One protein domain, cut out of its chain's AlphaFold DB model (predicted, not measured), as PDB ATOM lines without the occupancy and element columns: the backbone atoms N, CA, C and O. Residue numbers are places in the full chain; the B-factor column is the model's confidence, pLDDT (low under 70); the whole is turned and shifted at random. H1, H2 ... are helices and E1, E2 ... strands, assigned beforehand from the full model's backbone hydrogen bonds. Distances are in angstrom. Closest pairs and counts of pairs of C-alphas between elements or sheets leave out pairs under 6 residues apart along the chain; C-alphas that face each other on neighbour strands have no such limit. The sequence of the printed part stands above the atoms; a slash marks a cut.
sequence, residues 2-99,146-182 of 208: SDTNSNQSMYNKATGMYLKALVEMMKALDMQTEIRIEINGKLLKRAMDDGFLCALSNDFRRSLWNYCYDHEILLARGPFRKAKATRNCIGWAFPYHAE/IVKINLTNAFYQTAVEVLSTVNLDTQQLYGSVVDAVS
ATOM      1  N   SER A   2     225.502 155.972 202.760       58.72
ATOM      2  CA  SER A   2     225.313 154.544 203.093       58.72
ATOM      3  C   SER A   2     226.581 153.847 203.606       58.72
ATOM      4  O   SER A   2     226.513 153.009 204.502       58.72
ATOM      5  N   ASP A   3     227.741 154.212 203.060       58.75
ATOM      6  CA  ASP A   3     228.972 153.428 203.231       58.75
ATOM      7  C   ASP A   3     229.602 153.611 204.617       58.75
ATOM      8  O   ASP A   3     230.125 152.666 205.202       58.75
ATOM      9  N   THR A   4     229.465 154.803 205.205       62.84
ATOM     10  CA  THR A   4     229.882 155.086 206.586       62.84
ATOM     11  C   THR A   4     229.080 154.280 207.612       62.84
ATOM     12  O   THR A   4     229.665 153.746 208.553       62.84
ATOM     13  N   ASN A   5     227.769 154.109 207.405       63.59
ATOM     14  CA  ASN A   5     226.919 153.306 208.293       63.59
ATOM     15  C   ASN A   5     227.198 151.798 208.156       63.59
ATOM     16  O   ASN A   5     227.179 151.067 209.148       63.59
ATOM     17  N   SER A   6     227.503 151.338 206.939       67.00
ATOM     18  CA  SER A   6     227.866 149.942 206.658       67.00
ATOM     19  C   SER A   6     229.195 149.548 207.319       67.00
ATOM     20  O   SER A   6     229.284 148.516 207.990       67.00
ATOM     21  N   ASN A   7     230.204 150.420 207.227       77.19
ATOM     22  CA  ASN A   7     231.504 150.208 207.865       77.19
ATOM     23  C   ASN A   7     231.385 150.179 209.393       77.19
ATOM     24  O   ASN A   7     231.933 149.284 210.033       77.19
ATOM     25  N   GLN A   8     230.605 151.092 209.983       80.75
ATOM     26  CA  GLN A   8     230.378 151.102 211.430       80.75
ATOM     27  C   GLN A   8     229.711 149.809 211.927       80.75
ATOM     28  O   GLN A   8     230.115 149.255 212.948       80.75
ATOM     29  N   SER A   9     228.721 149.295 211.191       84.44
ATOM     30  CA  SER A   9     228.061 148.021 211.507       84.44
ATOM     31  C   SER A   9     229.041 146.840 211.473       84.44
ATOM     32  O   SER A   9     229.063 146.011 212.389       84.44
ATOM     33  N   MET A  10     229.912 146.797 210.462       86.00
ATOM     34  CA  MET A  10     230.945 145.770 210.328       86.00
ATOM     35  C   MET A  10     231.940 145.799 211.495       86.00
ATOM     36  O   MET A  10     232.230 144.750 212.075       86.00
ATOM     37  N   TYR A  11     232.408 146.990 211.882       87.88
ATOM     38  CA  TYR A  11     233.309 147.156 213.023       87.88
ATOM     39  C   TYR A  11     232.654 146.734 214.334       87.88
ATOM     40  O   TYR A  11     233.239 145.954 215.080       87.88
ATOM     41  N   ASN A  12     231.417 147.161 214.590       86.56
ATOM     42  CA  ASN A  12     230.689 146.780 215.800       86.56
ATOM     43  C   ASN A  12     230.530 145.255 215.906       86.56
ATOM     44  O   ASN A  12     230.739 144.675 216.973       86.56
ATOM     45  N   LYS A  13     230.212 144.586 214.790       89.81
ATOM     46  CA  LYS A  13     230.099 143.123 214.742       89.81
ATOM     47  C   LYS A  13     231.440 142.437 215.004       89.81
ATOM     48  O   LYS A  13     231.488 141.466 215.759       89.81
ATOM     49  N   ALA A  14     232.521 142.936 214.409       90.62
ATOM     50  CA  ALA A  14     233.861 142.402 214.621       90.62
ATOM     51  C   ALA A  14     234.312 142.568 216.082       90.62
ATOM     52  O   ALA A  14     234.776 141.603 216.692       90.62
ATOM     53  N   THR A  15     234.088 143.743 216.677       91.00
ATOM     54  CA  THR A  15     234.353 144.004 218.099       91.00
ATOM     55  C   THR A  15     233.556 143.061 218.994       91.00
ATOM     56  O   THR A  15     234.127 142.473 219.907       91.00
ATOM     57  N   GLY A  16     232.269 142.835 218.706       89.31
ATOM     58  CA  GLY A  16     231.440 141.893 219.463       89.31
ATOM     59  C   GLY A  16     231.956 140.450 219.407       89.31
ATOM     60  O   GLY A  16     231.975 139.755 220.422       89.31
ATOM     61  N   MET A  17     232.438 139.999 218.244       92.44
ATOM     62  CA  MET A  17     233.051 138.671 218.114       92.44
ATOM     63  C   MET A  17     234.380 138.573 218.864       92.44
ATOM     64  O   MET A  17     234.643 137.567 219.520       92.44
ATOM     65  N   TYR A  18     235.206 139.617 218.811       93.69
ATOM     66  CA  TYR A  18     236.453 139.654 219.566       93.69
ATOM     67  C   TYR A  18     236.203 139.662 221.082       93.69
ATOM     68  O   TYR A  18     236.796 138.863 221.807       93.69
ATOM     69  N   LEU A  19     235.242 140.470 221.547       92.44
ATOM     70  CA  LEU A  19     234.767 140.487 222.932       92.44
ATOM     71  C   LEU A  19     234.310 139.095 223.376       92.44
ATOM     72  O   LEU A  19     234.713 138.626 224.439       92.44
ATOM     73  N   LYS A  20     233.515 138.404 222.552       92.19
ATOM     74  CA  LYS A  20     233.037 137.049 222.849       92.19
ATOM     75  C   LYS A  20     234.190 136.070 223.086       92.19
ATOM     76  O   LYS A  20     234.150 135.335 224.068       92.19
ATOM     77  N   ALA A  21     235.229 136.099 222.248       93.06
ATOM     78  CA  ALA A  21     236.403 135.245 222.432       93.06
ATOM     79  C   ALA A  21     237.126 135.538 223.759       93.06
ATOM     80  O   ALA A  21     237.481 134.615 224.492       93.06
ATOM     81  N   LEU A  22     237.317 136.820 224.094       93.12
ATOM     82  CA  LEU A  22     237.935 137.238 225.359       93.12
ATOM     83  C   LEU A  22     237.116 136.774 226.573       93.12
ATOM     84  O   LEU A  22     237.678 136.248 227.533       93.12
ATOM     85  N   VAL A  23     235.789 136.907 226.503       91.81
ATOM     86  CA  VAL A  23     234.855 136.457 227.545       91.81
ATOM     87  C   VAL A  23     234.900 134.938 227.716       91.81
ATOM     88  O   VAL A  23     234.935 134.465 228.848       91.81
ATOM     89  N   GLU A  24     234.931 134.162 226.630       92.06
ATOM     90  CA  GLU A  24     235.043 132.696 226.695       92.06
ATOM     91  C   GLU A  24     236.342 132.258 227.390       92.06
ATOM     92  O   GLU A  24     236.301 131.423 228.299       92.06
ATOM     93  N   MET A  25     237.481 132.869 227.036       91.81
ATOM     94  CA  MET A  25     238.766 132.591 227.692       91.81
ATOM     95  C   MET A  25     238.731 132.945 229.181       91.81
ATOM     96  O   MET A  25     239.155 132.151 230.021       91.81
ATOM     97  N   MET A  26     238.210 134.124 229.520       89.31
ATOM     98  CA  MET A  26     238.184 134.617 230.894       89.31
ATOM     99  C   MET A  26     237.224 133.823 231.786       89.31
ATOM    100  O   MET A  26     237.593 133.501 232.914       89.31
ATOM    101  N   LYS A  27     236.041 133.442 231.284       89.25
ATOM    102  CA  LYS A  27     235.092 132.567 231.998       89.25
ATOM    103  C   LYS A  27     235.718 131.225 232.335       89.25
ATOM    104  O   LYS A  27     235.636 130.766 233.471       89.25
ATOM    105  N   ALA A  28     236.382 130.608 231.366       89.25
ATOM    106  CA  ALA A  28     237.018 129.326 231.599       89.25
ATOM    107  C   ALA A  28     238.219 129.429 232.550       89.25
ATOM    108  O   ALA A  28     238.385 128.549 233.389       89.25
ATOM    109  N   LEU A  29     238.993 130.521 232.486       87.81
ATOM    110  CA  LEU A  29     240.045 130.819 233.466       87.81
ATOM    111  C   LEU A  29     239.499 131.102 234.874       87.81
ATOM    112  O   LEU A  29     240.204 130.929 235.872       87.81
ATOM    113  N   ASP A  30     238.263 131.587 234.974       84.38
ATOM    114  CA  ASP A  30     237.608 131.811 236.258       84.38
ATOM    115  C   ASP A  30     237.188 130.488 236.912       84.38
ATOM    116  O   ASP A  30     237.428 130.285 238.105       84.38
ATOM    117  N   MET A  31     236.662 129.557 236.107       84.06
ATOM    118  CA  MET A  31     236.293 128.204 236.538       84.06
ATOM    119  C   MET A  31     237.510 127.300 236.786       84.06
ATOM    120  O   MET A  31     237.495 126.489 237.712       84.06
ATOM    121  N   GLN A  32     238.561 127.420 235.970       84.56
ATOM    122  CA  GLN A  32     239.795 126.641 236.074       84.56
ATOM    123  C   GLN A  32     241.022 127.540 236.001       84.56
ATOM    124  O   GLN A  32     241.161 128.364 235.112       84.56
ATOM    125  N   THR A  33     241.985 127.340 236.898       83.50
ATOM    126  CA  THR A  33     243.210 128.154 236.911       83.50
ATOM    127  C   THR A  33     244.098 127.955 235.687       83.50
ATOM    128  O   THR A  33     244.972 128.784 235.450       83.50
ATOM    129  N   GLU A  34     243.907 126.872 234.939       90.12
ATOM    130  CA  GLU A  34     244.675 126.505 233.754       90.12
ATOM    131  C   GLU A  34     243.720 125.938 232.705       90.12
ATOM    132  O   GLU A  34     242.882 125.098 233.029       90.12
ATOM    133  N   ILE A  35     243.851 126.384 231.458       91.31
ATOM    134  CA  ILE A  35     243.052 125.908 230.326       91.31
ATOM    135  C   ILE A  35     243.939 125.745 229.090       91.31
ATOM    136  O   ILE A  35     244.862 126.525 228.857       91.31
ATOM    137  N   ARG A  36     243.648 124.737 228.272       92.00
ATOM    138  CA  ARG A  36     244.210 124.569 226.930       92.00
ATOM    139  C   ARG A  36     243.323 125.297 225.941       92.00
ATOM    140  O   ARG A  36     242.104 125.145 225.962       92.00
ATOM    141  N   ILE A  37     243.928 126.064 225.054       90.69
ATOM    142  CA  ILE A  37     243.211 126.781 224.012       90.69
ATOM    143  C   ILE A  37     243.837 126.457 222.668       90.69
ATOM    144  O   ILE A  37     245.036 126.621 222.465       90.69
ATOM    145  N   GLU A  38     242.995 126.029 221.743       89.81
ATOM    146  CA  GLU A  38     243.307 126.000 220.322       89.81
ATOM    147  C   GLU A  38     242.830 127.326 219.725       89.81
ATOM    148  O   GLU A  38     241.647 127.649 219.809       89.81
ATOM    149  N   ILE A  39     243.742 128.147 219.209       87.38
ATOM    150  CA  ILE A  39     243.443 129.534 218.830       87.38
ATOM    151  C   ILE A  39     244.097 129.899 217.508       87.38
ATOM    152  O   ILE A  39     245.247 129.556 217.242       87.38
ATOM    153  N   ASN A  40     243.370 130.658 216.690       86.00
ATOM    154  CA  ASN A  40     243.933 131.233 215.477       86.00
ATOM    155  C   ASN A  40     245.099 132.189 215.810       86.00
ATOM    156  O   ASN A  40     244.972 133.066 216.669       86.00
ATOM    157  N   GLY A  41     246.214 132.079 215.082       85.19
ATOM    158  CA  GLY A  41     247.410 132.898 215.318       85.19
ATOM    159  C   GLY A  41     247.163 134.412 215.234       85.19
ATOM    160  O   GLY A  41     247.741 135.168 216.014       85.19
ATOM    161  N   LYS A  42     246.256 134.871 214.356       87.75
ATOM    162  CA  LYS A  42     245.879 136.292 214.261       87.75
ATOM    163  C   LYS A  42     245.153 136.756 215.522       87.75
ATOM    164  O   LYS A  42     245.474 137.823 216.040       87.75
ATOM    165  N   LEU A  43     244.224 135.945 216.036       89.81
ATOM    166  CA  LEU A  43     243.493 136.240 217.271       89.81
ATOM    167  C   LEU A  43     244.432 136.271 218.479       89.81
ATOM    168  O   LEU A  43     244.386 137.223 219.255       89.81
ATOM    169  N   LEU A  44     245.325 135.283 218.596       90.12
ATOM    170  CA  LEU A  44     246.345 135.254 219.644       90.12
ATOM    171  C   LEU A  44     247.226 136.503 219.585       90.12
ATOM    172  O   LEU A  44     247.390 137.194 220.590       90.12
ATOM    173  N   LYS A  45     247.758 136.826 218.400       89.06
ATOM    174  CA  LYS A  45     248.591 138.012 218.198       89.06
ATOM    175  C   LYS A  45     247.852 139.278 218.619       89.06
ATOM    176  O   LYS A  45     248.407 140.065 219.377       89.06
ATOM    177  N   ARG A  46     246.600 139.452 218.182       90.31
ATOM    178  CA  ARG A  46     245.804 140.631 218.534       90.31
ATOM    179  C   ARG A  46     245.561 140.727 220.040       90.31
ATOM    180  O   ARG A  46     245.842 141.769 220.616       90.31
ATOM    181  N   ALA A  47     245.165 139.633 220.690       91.38
ATOM    182  CA  ALA A  47     244.967 139.592 222.140       91.38
ATOM    183  C   ALA A  47     246.251 139.883 222.935       91.38
ATOM    184  O   ALA A  47     246.193 140.467 224.016       91.38
ATOM    185  N   MET A  48     247.420 139.510 222.409       90.25
ATOM    186  CA  MET A  48     248.720 139.833 223.008       90.25
ATOM    187  C   MET A  48     249.194 141.267 222.736       90.25
ATOM    188  O   MET A  48     249.943 141.822 223.544       90.25
ATOM    189  N   ASP A  49     248.827 141.848 221.594       89.38
ATOM    190  CA  ASP A  49     249.151 143.233 221.228       89.38
ATOM    191  C   ASP A  49     248.257 144.218 222.002       89.38
ATOM    192  O   ASP A  49     248.764 145.191 222.555       89.38
ATOM    193  N   ASP A  50     246.970 143.899 222.161       89.62
ATOM    194  CA  ASP A  50     246.011 144.655 222.983       89.62
ATOM    195  C   ASP A  50     246.242 144.473 224.500       89.62
ATOM    196  O   ASP A  50     245.617 145.138 225.328       89.62
ATOM    197  N   GLY A  51     247.144 143.564 224.886       88.19
ATOM    198  CA  GLY A  51     247.524 143.338 226.277       88.19
ATOM    199  C   GLY A  51     246.513 142.536 227.098       88.19
ATOM    200  O   GLY A  51     246.563 142.603 228.322       88.19
ATOM    201  N   PHE A  52     245.622 141.768 226.474       90.62
ATOM    202  CA  PHE A  52     244.751 140.821 227.177       90.62
ATOM    203  C   PHE A  52     245.496 139.539 227.562       90.62
ATOM    204  O   PHE A  52     245.310 139.014 228.658       90.62
ATOM    205  N   LEU A  53     246.382 139.048 226.693       90.81
ATOM    206  CA  LEU A  53     247.209 137.870 226.963       90.81
ATOM    207  C   LEU A  53     248.668 138.267 227.184       90.81
ATOM    208  O   LEU A  53     249.310 138.865 226.319       90.81
ATOM    209  N   CYS A  54     249.215 137.894 228.338       89.50
ATOM    210  CA  CYS A  54     250.585 138.220 228.716       89.50
ATOM    211  C   CYS A  54     251.529 137.031 228.512       89.50
ATOM    212  O   CYS A  54     251.165 135.884 228.745       89.50
ATOM    213  N   ALA A  55     252.783 137.298 228.150       87.69
ATOM    214  CA  ALA A  55     253.847 136.293 228.121       87.69
ATOM    215  C   ALA A  55     254.856 136.565 229.244       87.69
ATOM    216  O   ALA A  55     255.153 137.720 229.548       87.69
ATOM    217  N   LEU A  56     255.425 135.513 229.845       82.50
ATOM    218  CA  LEU A  56     256.385 135.676 230.949       82.50
ATOM    219  C   LEU A  56     257.696 136.349 230.538       82.50
ATOM    220  O   LEU A  56     258.351 136.984 231.364       82.50
ATOM    221  N   SER A  57     258.108 136.160 229.288       83.12
ATOM    222  CA  SER A  57     259.311 136.758 228.724       83.12
ATOM    223  C   SER A  57     259.164 136.947 227.217       83.12
ATOM    224  O   SER A  57     258.266 136.384 226.583       83.12
ATOM    225  N   ASN A  58     260.091 137.704 226.631       83.31
ATOM    226  CA  ASN A  58     260.177 137.854 225.181       83.31
ATOM    227  C   ASN A  58     260.432 136.519 224.472       83.31
ATOM    228  O   ASN A  58     259.957 136.345 223.357       83.31
ATOM    229  N   ASP A  59     261.115 135.564 225.108       84.81
ATOM    230  CA  ASP A  59     261.322 134.233 224.526       84.81
ATOM    231  C   ASP A  59     260.005 133.466 224.434       84.81
ATOM    232  O   ASP A  59     259.709 132.898 223.390       84.81
ATOM    233  N   PHE A  60     259.174 133.513 225.483       85.31
ATOM    234  CA  PHE A  60     257.824 132.946 225.442       85.31
ATOM    235  C   PHE A  60     256.977 133.619 224.361       85.31
ATOM    236  O   PHE A  60     256.311 132.931 223.595       85.31
ATOM    237  N   ARG A  61     257.050 134.951 224.251       86.69
ATOM    238  CA  ARG A  61     256.338 135.713 223.215       86.69
ATOM    239  C   ARG A  61     256.783 135.325 221.800       86.69
ATOM    240  O   ARG A  61     255.937 135.071 220.956       86.69
ATOM    241  N   ARG A  62     258.093 135.227 221.553       85.12
ATOM    242  CA  ARG A  62     258.657 134.784 220.265       85.12
ATOM    243  C   ARG A  62     258.269 133.348 219.941       85.12
ATOM    244  O   ARG A  62     257.888 133.067 218.817       85.12
ATOM    245  N   SER A  63     258.348 132.466 220.932       84.44
ATOM    246  CA  SER A  63     257.946 131.068 220.817       84.44
ATOM    247  C   SER A  63     256.476 130.998 220.391       84.44
ATOM    248  O   SER A  63     256.208 130.502 219.309       84.44
ATOM    249  N   LEU A  64     255.557 131.646 221.122       86.88
ATOM    250  CA  LEU A  64     254.135 131.768 220.757       86.88
ATOM    251  C   LEU A  64     253.909 132.279 219.324       86.88
ATOM    252  O   LEU A  64     253.059 131.749 218.617       86.88
ATOM    253  N   TRP A  65     254.679 133.274 218.873       82.31
ATOM    254  CA  TRP A  65     254.583 133.789 217.504       82.31
ATOM    255  C   TRP A  65     255.090 132.820 216.437       82.31
ATOM    256  O   TRP A  65     254.524 132.775 215.349       82.31
ATOM    257  N   ASN A  66     256.112 132.025 216.741       75.19
ATOM    258  CA  ASN A  66     256.618 131.010 215.819       75.19
ATOM    259  C   ASN A  66     255.631 129.844 215.638       75.19
ATOM    260  O   ASN A  66     255.737 129.125 214.653       75.19
ATOM    261  N   TYR A  67     254.665 129.683 216.550       67.06
ATOM    262  CA  TYR A  67     253.587 128.690 216.454       67.06
ATOM    263  C   TYR A  67     252.280 129.252 215.887       67.06
ATOM    264  O   TYR A  67     251.238 128.611 216.033       67.06
ATOM    265  N   CYS A  68     252.283 130.458 215.300       56.09
ATOM    266  CA  CYS A  68     251.083 130.952 214.629       56.09
ATOM    267  C   CYS A  68     250.638 129.888 213.620       56.09
ATOM    268  O   CYS A  68     251.464 129.457 212.826       56.09
ATOM    269  N   TYR A  69     249.354 129.519 213.676       56.72
ATOM    270  CA  TYR A  69     248.661 128.497 212.877       56.72
ATOM    271  C   TYR A  69     248.580 127.111 213.562       56.72
ATOM    272  O   TYR A  69     249.521 126.328 213.580       56.72
ATOM    273  N   ASP A  70     247.402 126.833 214.134       58.88
ATOM    274  CA  ASP A  70     246.859 125.500 214.472       58.88
ATOM    275  C   ASP A  70     247.389 124.771 215.715       58.88
ATOM    276  O   ASP A  70     247.126 123.584 215.903       58.88
ATOM    277  N   HIS A  71     248.113 125.460 216.596       73.00
ATOM    278  CA  HIS A  71     248.714 124.823 217.769       73.00
ATOM    279  C   HIS A  71     248.000 125.207 219.063       73.00
ATOM    280  O   HIS A  71     247.535 126.333 219.251       73.00
ATOM    281  N   GLU A  72     247.928 124.248 219.982       85.56
ATOM    282  CA  GLU A  72     247.398 124.494 221.312       85.56
ATOM    283  C   GLU A  72     248.382 125.295 222.164       85.56
ATOM    284  O   GLU A  72     249.589 125.033 222.207       85.56
ATOM    285  N   ILE A  73     247.829 126.244 222.907       91.19
ATOM    286  CA  ILE A  73     248.528 126.994 223.939       91.19
ATOM    287  C   ILE A  73     247.900 126.693 225.294       91.19
ATOM    288  O   ILE A  73     246.730 126.319 225.390       91.19
ATOM    289  N   LEU A  74     248.668 126.893 226.357       92.38
ATOM    290  CA  LEU A  74     248.136 126.880 227.711       92.38
ATOM    291  C   LEU A  74     247.927 128.324 228.156       92.38
ATOM    292  O   LEU A  74     248.858 129.132 228.093       92.38
ATOM    293  N   LEU A  75     246.724 128.637 228.627       92.62
ATOM    294  CA  LEU A  75     246.480 129.837 229.410       92.62
ATOM    295  C   LEU A  75     246.432 129.479 230.891       92.62
ATOM    296  O   LEU A  75     245.784 128.512 231.282       92.62
ATOM    297  N   ALA A  76     247.086 130.290 231.717       89.44
ATOM    298  CA  ALA A  76     247.028 130.157 233.166       89.44
ATOM    299  C   ALA A  76     246.644 131.480 233.837       89.44
ATOM    300  O   ALA A  76     247.102 132.563 233.450       89.44
ATOM    301  N   ARG A  77     245.827 131.380 234.886       83.12
ATOM    302  CA  ARG A  77     245.402 132.496 235.728       83.12
ATOM    303  C   ARG A  77     246.477 132.838 236.757       83.12
ATOM    304  O   ARG A  77     247.100 131.967 237.361       83.12
ATOM    305  N   GLY A  78     246.589 134.125 237.066       62.94
ATOM    306  CA  GLY A  78     247.204 134.593 238.305       62.94
ATOM    307  C   GLY A  78     248.528 135.340 238.136       62.94
ATOM    308  O   GLY A  78     249.090 135.414 237.050       62.94
ATOM    309  N   PRO A  79     249.028 135.959 239.218       54.66
ATOM    310  CA  PRO A  79     250.154 136.875 239.147       54.66
ATOM    311  C   PRO A  79     251.487 136.123 239.110       54.66
ATOM    312  O   PRO A  79     251.931 135.547 240.108       54.66
ATOM    313  N   PHE A  80     252.191 136.215 237.988       59.00
ATOM    314  CA  PHE A  80     253.592 135.824 237.912       59.00
ATOM    315  C   PHE A  80     254.451 137.005 238.357       59.00
ATOM    316  O   PHE A  80     254.712 137.925 237.592       59.00
ATOM    317  N   ARG A  81     254.933 136.972 239.608       51.16
ATOM    318  CA  ARG A  81     255.714 138.061 240.247       51.16
ATOM    319  C   ARG A  81     256.924 138.564 239.447       51.16
ATOM    320  O   ARG A  81     257.445 139.629 239.755       51.16
ATOM    321  N   LYS A  82     257.422 137.777 238.491       51.56
ATOM    322  CA  LYS A  82     258.590 138.117 237.667       51.56
ATOM    323  C   LYS A  82     258.237 138.812 236.352       51.56
ATOM    324  O   LYS A  82     259.145 139.310 235.699       51.56
ATOM    325  N   ALA A  83     256.967 138.832 235.959       59.56
ATOM    326  CA  ALA A  83     256.549 139.314 234.657       59.56
ATOM    327  C   ALA A  83     255.625 140.531 234.808       59.56
ATOM    328  O   ALA A  83     254.747 140.563 235.672       59.56
ATOM    329  N   LYS A  84     255.859 141.559 233.985       63.97
ATOM    330  CA  LYS A  84     255.035 142.772 233.955       63.97
ATOM    331  C   LYS A  84     253.718 142.440 233.254       63.97
ATOM    332  O   LYS A  84     253.688 142.376 232.029       63.97
ATOM    333  N   ALA A  85     252.659 142.188 234.022       68.62
ATOM    334  CA  ALA A  85     251.310 142.133 233.473       68.62
ATOM    335  C   ALA A  85     250.914 143.523 232.955       68.62
ATOM    336  O   ALA A  85     251.241 144.541 233.569       68.62
ATOM    337  N   THR A  86     250.216 143.560 231.830       74.69
ATOM    338  CA  THR A  86     249.472 144.736 231.367       74.69
ATOM    339  C   THR A  86     248.251 144.964 232.263       74.69
ATOM    340  O   THR A  86     247.795 144.050 232.950       74.69
ATOM    341  N   ARG A  87     247.699 146.187 232.257       74.94
ATOM    342  CA  ARG A  87     246.500 146.524 233.052       74.94
ATOM    343  C   ARG A  87     245.276 145.676 232.683       74.94
ATOM    344  O   ARG A  87     244.482 145.373 233.560       74.94
ATOM    345  N   ASN A  88     245.185 145.245 231.425       81.50
ATOM    346  CA  ASN A  88     244.041 144.511 230.876       81.50
ATOM    347  C   ASN A  88     244.284 142.989 230.815       81.50
ATOM    348  O   ASN A  88     243.573 142.268 230.119       81.50
ATOM    349  N   CYS A  89     245.330 142.494 231.482       86.50
ATOM    350  CA  CYS A  89     245.759 141.106 231.358       86.50
ATOM    351  C   CYS A  89     244.747 140.144 231.999       86.50
ATOM    352  O   CYS A  89     244.607 140.115 233.221       86.50
ATOM    353  N   ILE A  90     244.097 139.308 231.186       87.06
ATOM    354  CA  ILE A  90     243.169 138.264 231.650       87.06
ATOM    355  C   ILE A  90     243.896 136.959 232.000       87.06
ATOM    356  O   ILE A  90     243.438 136.199 232.851       87.06
ATOM    357  N   GLY A  91     245.052 136.693 231.385       88.00
ATOM    358  CA  GLY A  91     245.781 135.445 231.593       88.00
ATOM    359  C   GLY A  91     247.164 135.416 230.956       88.00
ATOM    360  O   GLY A  91     247.529 136.264 230.139       88.00
ATOM    361  N   TRP A  92     247.945 134.411 231.346       90.81
ATOM    362  CA  TRP A  92     249.301 134.196 230.850       90.81
ATOM    363  C   TRP A  92     249.324 133.090 229.815       90.81
ATOM    364  O   TRP A  92     248.882 131.982 230.103       90.81
ATOM    365  N   ALA A  93     249.861 133.393 228.639       91.62
ATOM    366  CA  ALA A  93     249.967 132.470 227.525       91.62
ATOM    367  C   ALA A  93     251.318 131.750 227.515       91.62
ATOM    368  O   ALA A  93     252.381 132.359 227.688       91.62
ATOM    369  N   PHE A  94     251.264 130.446 227.253       90.81
ATOM    370  CA  PHE A  94     252.416 129.565 227.173       90.81
ATOM    371  C   PHE A  94     252.339 128.657 225.937       90.81
ATOM    372  O   PHE A  94     251.264 128.126 225.649       90.81
ATOM    373  N   PRO A  95     253.465 128.417 225.241       89.12
ATOM    374  CA  PRO A  95     253.589 127.317 224.291       89.12
ATOM    375  C   PRO A  95     253.198 125.992 224.938       89.12
ATOM    376  O   PRO A  95     253.621 125.716 226.062       89.12
ATOM    377  N   TYR A  96     252.407 125.173 224.245       88.25
ATOM    378  CA  TYR A  96     251.931 123.902 224.793       88.25
ATOM    379  C   TYR A  96     251.846 122.792 223.737       88.25
ATOM    380  O   TYR A  96     250.911 121.995 223.717       88.25
ATOM    381  N   HIS A  97     252.838 122.738 222.847       80.88
ATOM    382  CA  HIS A  97     252.852 121.799 221.731       80.88
ATOM    383  C   HIS A  97     253.635 120.519 222.050       80.88
ATOM    384  O   HIS A  97     253.048 119.445 222.210       80.88
ATOM    385  N   ALA A  98     254.958 120.640 222.174       84.12
ATOM    386  CA  ALA A  98     255.838 119.504 222.401       84.12
ATOM    387  C   ALA A  98     255.833 119.081 223.875       84.12
ATOM    388  O   ALA A  98     255.529 119.869 224.774       84.12
ATOM    389  N   GLU A  99     256.185 117.828 224.148       83.12
ATOM    390  CA  GLU A  99     256.203 117.308 225.517       83.12
ATOM    391  C   GLU A  99     257.212 118.066 226.399       83.12
ATOM    392  O   GLU A  99     256.964 118.318 227.580       83.12
ATOM    393  N   ILE A 146     243.028 119.080 231.954       82.25
ATOM    394  CA  ILE A 146     242.999 120.526 231.693       82.25
ATOM    395  C   ILE A 146     241.898 120.790 230.663       82.25
ATOM    396  O   ILE A 146     241.939 120.206 229.575       82.25
ATOM    397  N   VAL A 147     240.926 121.652 230.984       86.81
ATOM    398  CA  VAL A 147     239.833 121.990 230.054       86.81
ATOM    399  C   VAL A 147     240.388 122.548 228.751       86.81
ATOM    400  O   VAL A 147     241.268 123.406 228.766       86.81
ATOM    401  N   LYS A 148     239.852 122.063 227.626       90.06
ATOM    402  CA  LYS A 148     240.194 122.532 226.283       90.06
ATOM    403  C   LYS A 148     239.067 123.392 225.708       90.06
ATOM    404  O   LYS A 148     237.913 122.975 225.718       90.06
ATOM    405  N   ILE A 149     239.416 124.555 225.162       90.44
ATOM    406  CA  ILE A 149     238.515 125.447 224.417       90.44
ATOM    407  C   ILE A 149     239.043 125.605 222.995       90.44
ATOM    408  O   ILE A 149     240.254 125.567 222.766       90.44
ATOM    409  N   ASN A 150     238.132 125.797 222.045       89.44
ATOM    410  CA  ASN A 150     238.465 125.983 220.643       89.44
ATOM    411  C   ASN A 150     237.994 127.354 220.130       89.44
ATOM    412  O   ASN A 150     236.802 127.653 220.133       89.44
ATOM    413  N   LEU A 151     238.944 128.166 219.669       87.69
ATOM    414  CA  LEU A 151     238.779 129.513 219.119       87.69
ATOM    415  C   LEU A 151     239.388 129.612 217.707       87.69
ATOM    416  O   LEU A 151     239.971 130.631 217.333       87.69
ATOM    417  N   THR A 152     239.275 128.545 216.912       86.12
ATOM    418  CA  THR A 152     239.750 128.501 215.513       86.12
ATOM    419  C   THR A 152     238.677 128.846 214.482       86.12
ATOM    420  O   THR A 152     238.960 128.885 213.289       86.12
ATOM    421  N   ASN A 153     237.444 129.132 214.916       84.38
ATOM    422  CA  ASN A 153     236.339 129.442 214.014       84.38
ATOM    423  C   ASN A 153     236.669 130.640 213.096       84.38
ATOM    424  O   ASN A 153     237.131 131.685 213.566       84.38
ATOM    425  N   ALA A 154     236.358 130.504 211.802       85.00
ATOM    426  CA  ALA A 154     236.534 131.530 210.775       85.00
ATOM    427  C   ALA A 154     235.963 132.899 211.179       85.00
ATOM    428  O   ALA A 154     236.556 133.924 210.851       85.00
ATOM    429  N   PHE A 155     234.875 132.946 211.959       87.56
ATOM    430  CA  PHE A 155     234.318 134.218 212.428       87.56
ATOM    431  C   PHE A 155     235.299 135.042 213.273       87.56
ATOM    432  O   PHE A 155     235.323 136.265 213.148       87.56
ATOM    433  N   TYR A 156     236.116 134.400 214.116       87.38
ATOM    434  CA  TYR A 156     237.116 135.109 214.915       87.38
ATOM    435  C   TYR A 156     238.266 135.614 214.049       87.38
ATOM    436  O   TYR A 156     238.758 136.722 214.259       87.38
ATOM    437  N   GLN A 157     238.656 134.839 213.036       86.38
ATOM    438  CA  GLN A 157     239.657 135.271 212.073       86.38
ATOM    439  C   GLN A 157     239.179 136.498 211.284       86.38
ATOM    440  O   GLN A 157     239.888 137.502 211.246       86.38
ATOM    441  N   THR A 158     237.970 136.452 210.719       88.44
ATOM    442  CA  THR A 158     237.390 137.581 209.979       88.44
ATOM    443  C   THR A 158     237.228 138.811 210.869       88.44
ATOM    444  O   THR A 158     237.539 139.921 210.444       88.44
ATOM    445  N   ALA A 159     236.797 138.634 212.121       88.25
ATOM    446  CA  ALA A 159     236.694 139.739 213.069       88.25
ATOM    447  C   ALA A 159     238.052 140.420 213.296       88.25
ATOM    448  O   ALA A 159     238.156 141.639 213.201       88.25
ATOM    449  N   VAL A 160     239.114 139.648 213.532       89.69
ATOM    450  CA  VAL A 160     240.458 140.204 213.757       89.69
ATOM    451  C   VAL A 160     241.023 140.861 212.498       89.69
ATOM    452  O   VAL A 160     241.722 141.866 212.600       89.69
ATOM    453  N   GLU A 161     240.714 140.336 211.314       89.75
ATOM    454  CA  GLU A 161     241.095 140.955 210.041       89.75
ATOM    455  C   GLU A 161     240.441 142.331 209.869       89.75
ATOM    456  O   GLU A 161     241.143 143.300 209.581       89.75
ATOM    457  N   VAL A 162     239.139 142.447 210.149       89.38
ATOM    458  CA  VAL A 162     238.416 143.732 210.134       89.38
ATOM    459  C   VAL A 162     238.988 144.712 211.166       89.38
ATOM    460  O   VAL A 162     239.107 145.904 210.896       89.38
ATOM    461  N   LEU A 163     239.385 144.223 212.341       88.38
ATOM    462  CA  LEU A 163     239.932 145.051 213.423       88.38
ATOM    463  C   LEU A 163     241.426 145.376 213.264       88.38
ATOM    464  O   LEU A 163     241.965 146.174 214.031       88.38
ATOM    465  N   SER A 164     242.113 144.782 212.285       85.06
ATOM    466  CA  SER A 164     243.568 144.914 212.123       85.06
ATOM    467  C   SER A 164     244.030 146.352 211.867       85.06
ATOM    468  O   SER A 164     245.146 146.709 212.240       85.06
ATOM    469  N   THR A 165     243.160 147.187 211.298       78.88
ATOM    470  CA  THR A 165     243.417 148.599 210.979       78.88
ATOM    471  C   THR A 165     242.803 149.570 211.988       78.88
ATOM    472  O   THR A 165     242.873 150.780 211.785       78.88
ATOM    473  N   VAL A 166     242.185 149.065 213.063       80.31
ATOM    474  CA  VAL A 166     241.434 149.872 214.033       80.31
ATOM    475  C   VAL A 166     242.111 149.841 215.403       80.31
ATOM    476  O   VAL A 166     242.410 148.779 215.961       80.31
ATOM    477  N   ASN A 167     242.308 151.032 215.972       79.00
ATOM    478  CA  ASN A 167     242.687 151.189 217.371       79.00
ATOM    479  C   ASN A 167     241.431 151.041 218.233       79.00
ATOM    480  O   ASN A 167     240.530 151.873 218.171       79.00
ATOM    481  N   LEU A 168     241.370 149.957 219.004       83.81
ATOM    482  CA  LEU A 168     240.284 149.710 219.945       83.81
ATOM    483  C   LEU A 168     240.574 150.418 221.266       83.81
ATOM    484  O   LEU A 168     241.719 150.437 221.722       83.81
ATOM    485  N   ASP A 169     239.527 150.917 221.918       86.94
ATOM    486  CA  ASP A 169     239.606 151.275 223.331       86.94
ATOM    487  C   ASP A 169     239.694 149.988 224.165       86.94
ATOM    488  O   ASP A 169     238.700 149.331 224.485       86.94
ATOM    489  N   THR A 170     240.927 149.582 224.461       86.31
ATOM    490  CA  THR A 170     241.205 148.335 225.181       86.31
ATOM    491  C   THR A 170     240.762 148.383 226.643       86.31
ATOM    492  O   THR A 170     240.471 147.326 227.199       86.31
ATOM    493  N   GLN A 171     240.663 149.568 227.264       83.19
ATOM    494  CA  GLN A 171     240.175 149.707 228.640       83.19
ATOM    495  C   GLN A 171     238.660 149.502 228.694       83.19
ATOM    496  O   GLN A 171     238.179 148.717 229.513       83.19
ATOM    497  N   GLN A 172     237.914 150.135 227.782       84.50
ATOM    498  CA  GLN A 172     236.467 149.937 227.676       84.50
ATOM    499  C   GLN A 172     236.127 148.489 227.298       84.50
ATOM    500  O   GLN A 172     235.213 147.885 227.870       84.50
ATOM    501  N   LEU A 173     236.895 147.901 226.373       87.06
ATOM    502  CA  LEU A 173     236.744 146.499 226.000       87.06
ATOM    503  C   LEU A 173     237.012 145.581 227.200       87.06
ATOM    504  O   LEU A 173     236.205 144.699 227.465       87.06
ATOM    505  N   TYR A 174     238.085 145.813 227.963       85.56
ATOM    506  CA  TYR A 174     238.383 145.046 229.178       85.56
ATOM    507  C   TYR A 174     237.264 145.135 230.218       85.56
ATOM    508  O   TYR A 174     236.820 144.098 230.706       85.56
ATOM    509  N   GLY A 175     236.753 146.335 230.505       83.31
ATOM    510  CA  GLY A 175     235.613 146.501 231.412       83.31
ATOM    511  C   GLY A 175     234.373 145.732 230.942       83.31
ATOM    512  O   GLY A 175     233.754 145.026 231.733       83.31
ATOM    513  N   SER A 176     234.101 145.738 229.632       86.25
ATOM    514  CA  SER A 176     233.009 144.953 229.036       86.25
ATOM    515  C   SER A 176     233.208 143.439 229.195       86.25
ATOM    516  O   SER A 176     232.242 142.709 229.415       86.25
ATOM    517  N   VAL A 177     234.452 142.945 229.090       86.25
ATOM    518  CA  VAL A 177     234.764 141.529 229.342       86.25
ATOM    519  C   VAL A 177     234.490 141.198 230.812       86.25
ATOM    520  O   VAL A 177     233.780 140.234 231.086       86.25
ATOM    521  N   VAL A 178     235.019 141.993 231.748       83.81
ATOM    522  CA  VAL A 178     234.870 141.770 233.198       83.81
ATOM    523  C   VAL A 178     233.394 141.748 233.606       83.81
ATOM    524  O   VAL A 178     232.962 140.808 234.278       83.81
ATOM    525  N   ASP A 179     232.606 142.721 233.144       82.44
ATOM    526  CA  ASP A 179     231.165 142.801 233.411       82.44
ATOM    527  C   ASP A 179     230.420 141.550 232.921       82.44
ATOM    528  O   ASP A 179     229.569 141.006 233.626       82.44
ATOM    529  N   ALA A 180     230.778 141.034 231.741       81.94
ATOM    530  CA  ALA A 180     230.149 139.851 231.155       81.94
ATOM    531  C   ALA A 180     230.501 138.528 231.867       81.94
ATOM    532  O   ALA A 180     229.821 137.514 231.651       81.94
ATOM    533  N   VAL A 181     231.567 138.505 232.675       76.69
ATOM    534  CA  VAL A 181     231.982 137.331 233.465       76.69
ATOM    535  C   VAL A 181     231.391 137.343 234.881       76.69
ATOM    536  O   VAL A 181     231.263 136.269 235.457       76.69
ATOM    537  N   SER A 182     230.924 138.495 235.387       61.69
ATOM    538  CA  SER A 182     230.458 138.708 236.771       61.69
ATOM    539  C   SER A 182     231.566 138.397 237.800       61.69
ATOM    540  O   SER A 182     231.847 137.238 238.105       61.69
TER     541      SER A 182
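What this domain is: This is residues 2 to 99 and 146 to 182 of the 208 residues of an uncharacterized protein of candidate division KSB3 bacterium (UniProt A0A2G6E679). One long helix, H1, makes the longest axis; its residues 21 to 31 pack on a strongly twisted wall of four strands, while its first residues stick out at the other end. H4 and H5 cross H1 partway along it, H2 sits in the middle, nearest the mean of the C-alphas, and H3 packs on E3 at one edge of the wall. The printed part has 135 residues with five named helices and four named strands, in the order H1, E1, H2, H3, E2, E3, E4, H4, H5; the sheet's order is E3, E2, E1, E4, mixed, and the class is mixed, helices and strands. It is compact, with a radius of gyration of the C-alphas of 14.7 A, but elongated, spanning 52 by 31 by 26 A.

Where its parts are: H1, residues 2 to 31, begins with C-alpha 2 at (225.313, 154.544, 203.093), ends with C-alpha 31 at (236.293, 128.204, 236.538) and is 44.0 A long. E1 is residues 34 to 39, 15.3 A; H2 residues 41 to 49; H3 residues 58 to 66; E2 residues 72 to 76; E3 residues 91 to 95; E4 residues 147 to 151; H4 residues 154 to 163, 14.2 A. H5, residues 170 to 181, 16.6 A, ends with C-alpha 181 at (231.982, 137.331, 233.465).

How they stand to each other: H1, H2 and H3 with the sheet make two layers, helices on one face of a sheet. H1 is over E1 at a height over the sheet of 11.7 A, along the strands at 19 degrees to E1 on the local plane; the C-alphas of Leu 29 and Ile 35 are their closest, 6.6 A. E1 and E4 are parallel, with N 36 and O 147 at 2.8 A, within hydrogen-bond range. E2 is antiparallel to E1, with N 37 and O 73 at 2.8 A, and forms a hairpin with E3, with N 76 and O 92 at 2.9 A. H3 is on the sheet, its Leu 64 closest to Pro 95 of E3, C-alphas 5.7 A apart. H1 touches H4 with residues 10 to 21 alone, at a steep tilt of 59 degrees, opposite ways; the C-alphas of Ala 14 and Ala 159 are closest, 4.2 A. H1 touches H5 with residues 19 to 27 alone, at a steep tilt of 54 degrees, the same way; the C-alphas of Val 23 and Val 177 are closest, 5.4 A. H2 touches H4, with C-alphas of Leu 43 and Val 160 closest, 6.1 A. In H1, H2, H3, H4 and H5 every O i to N i+4 pair is within hydrogen-bond range.

The domain as a whole: The two C-alphas farthest apart are those of Ser 2 and Glu 99, 53.3 A. Residues 100 to 145 are not printed, with 14.9 A between C-alphas 99 and 146. The link from E2 to E3 is long. Mean pLDDT of the printed part is 83.2; residues 2 to 6, 67 to 70, 78 to 85 and 182 are under 70.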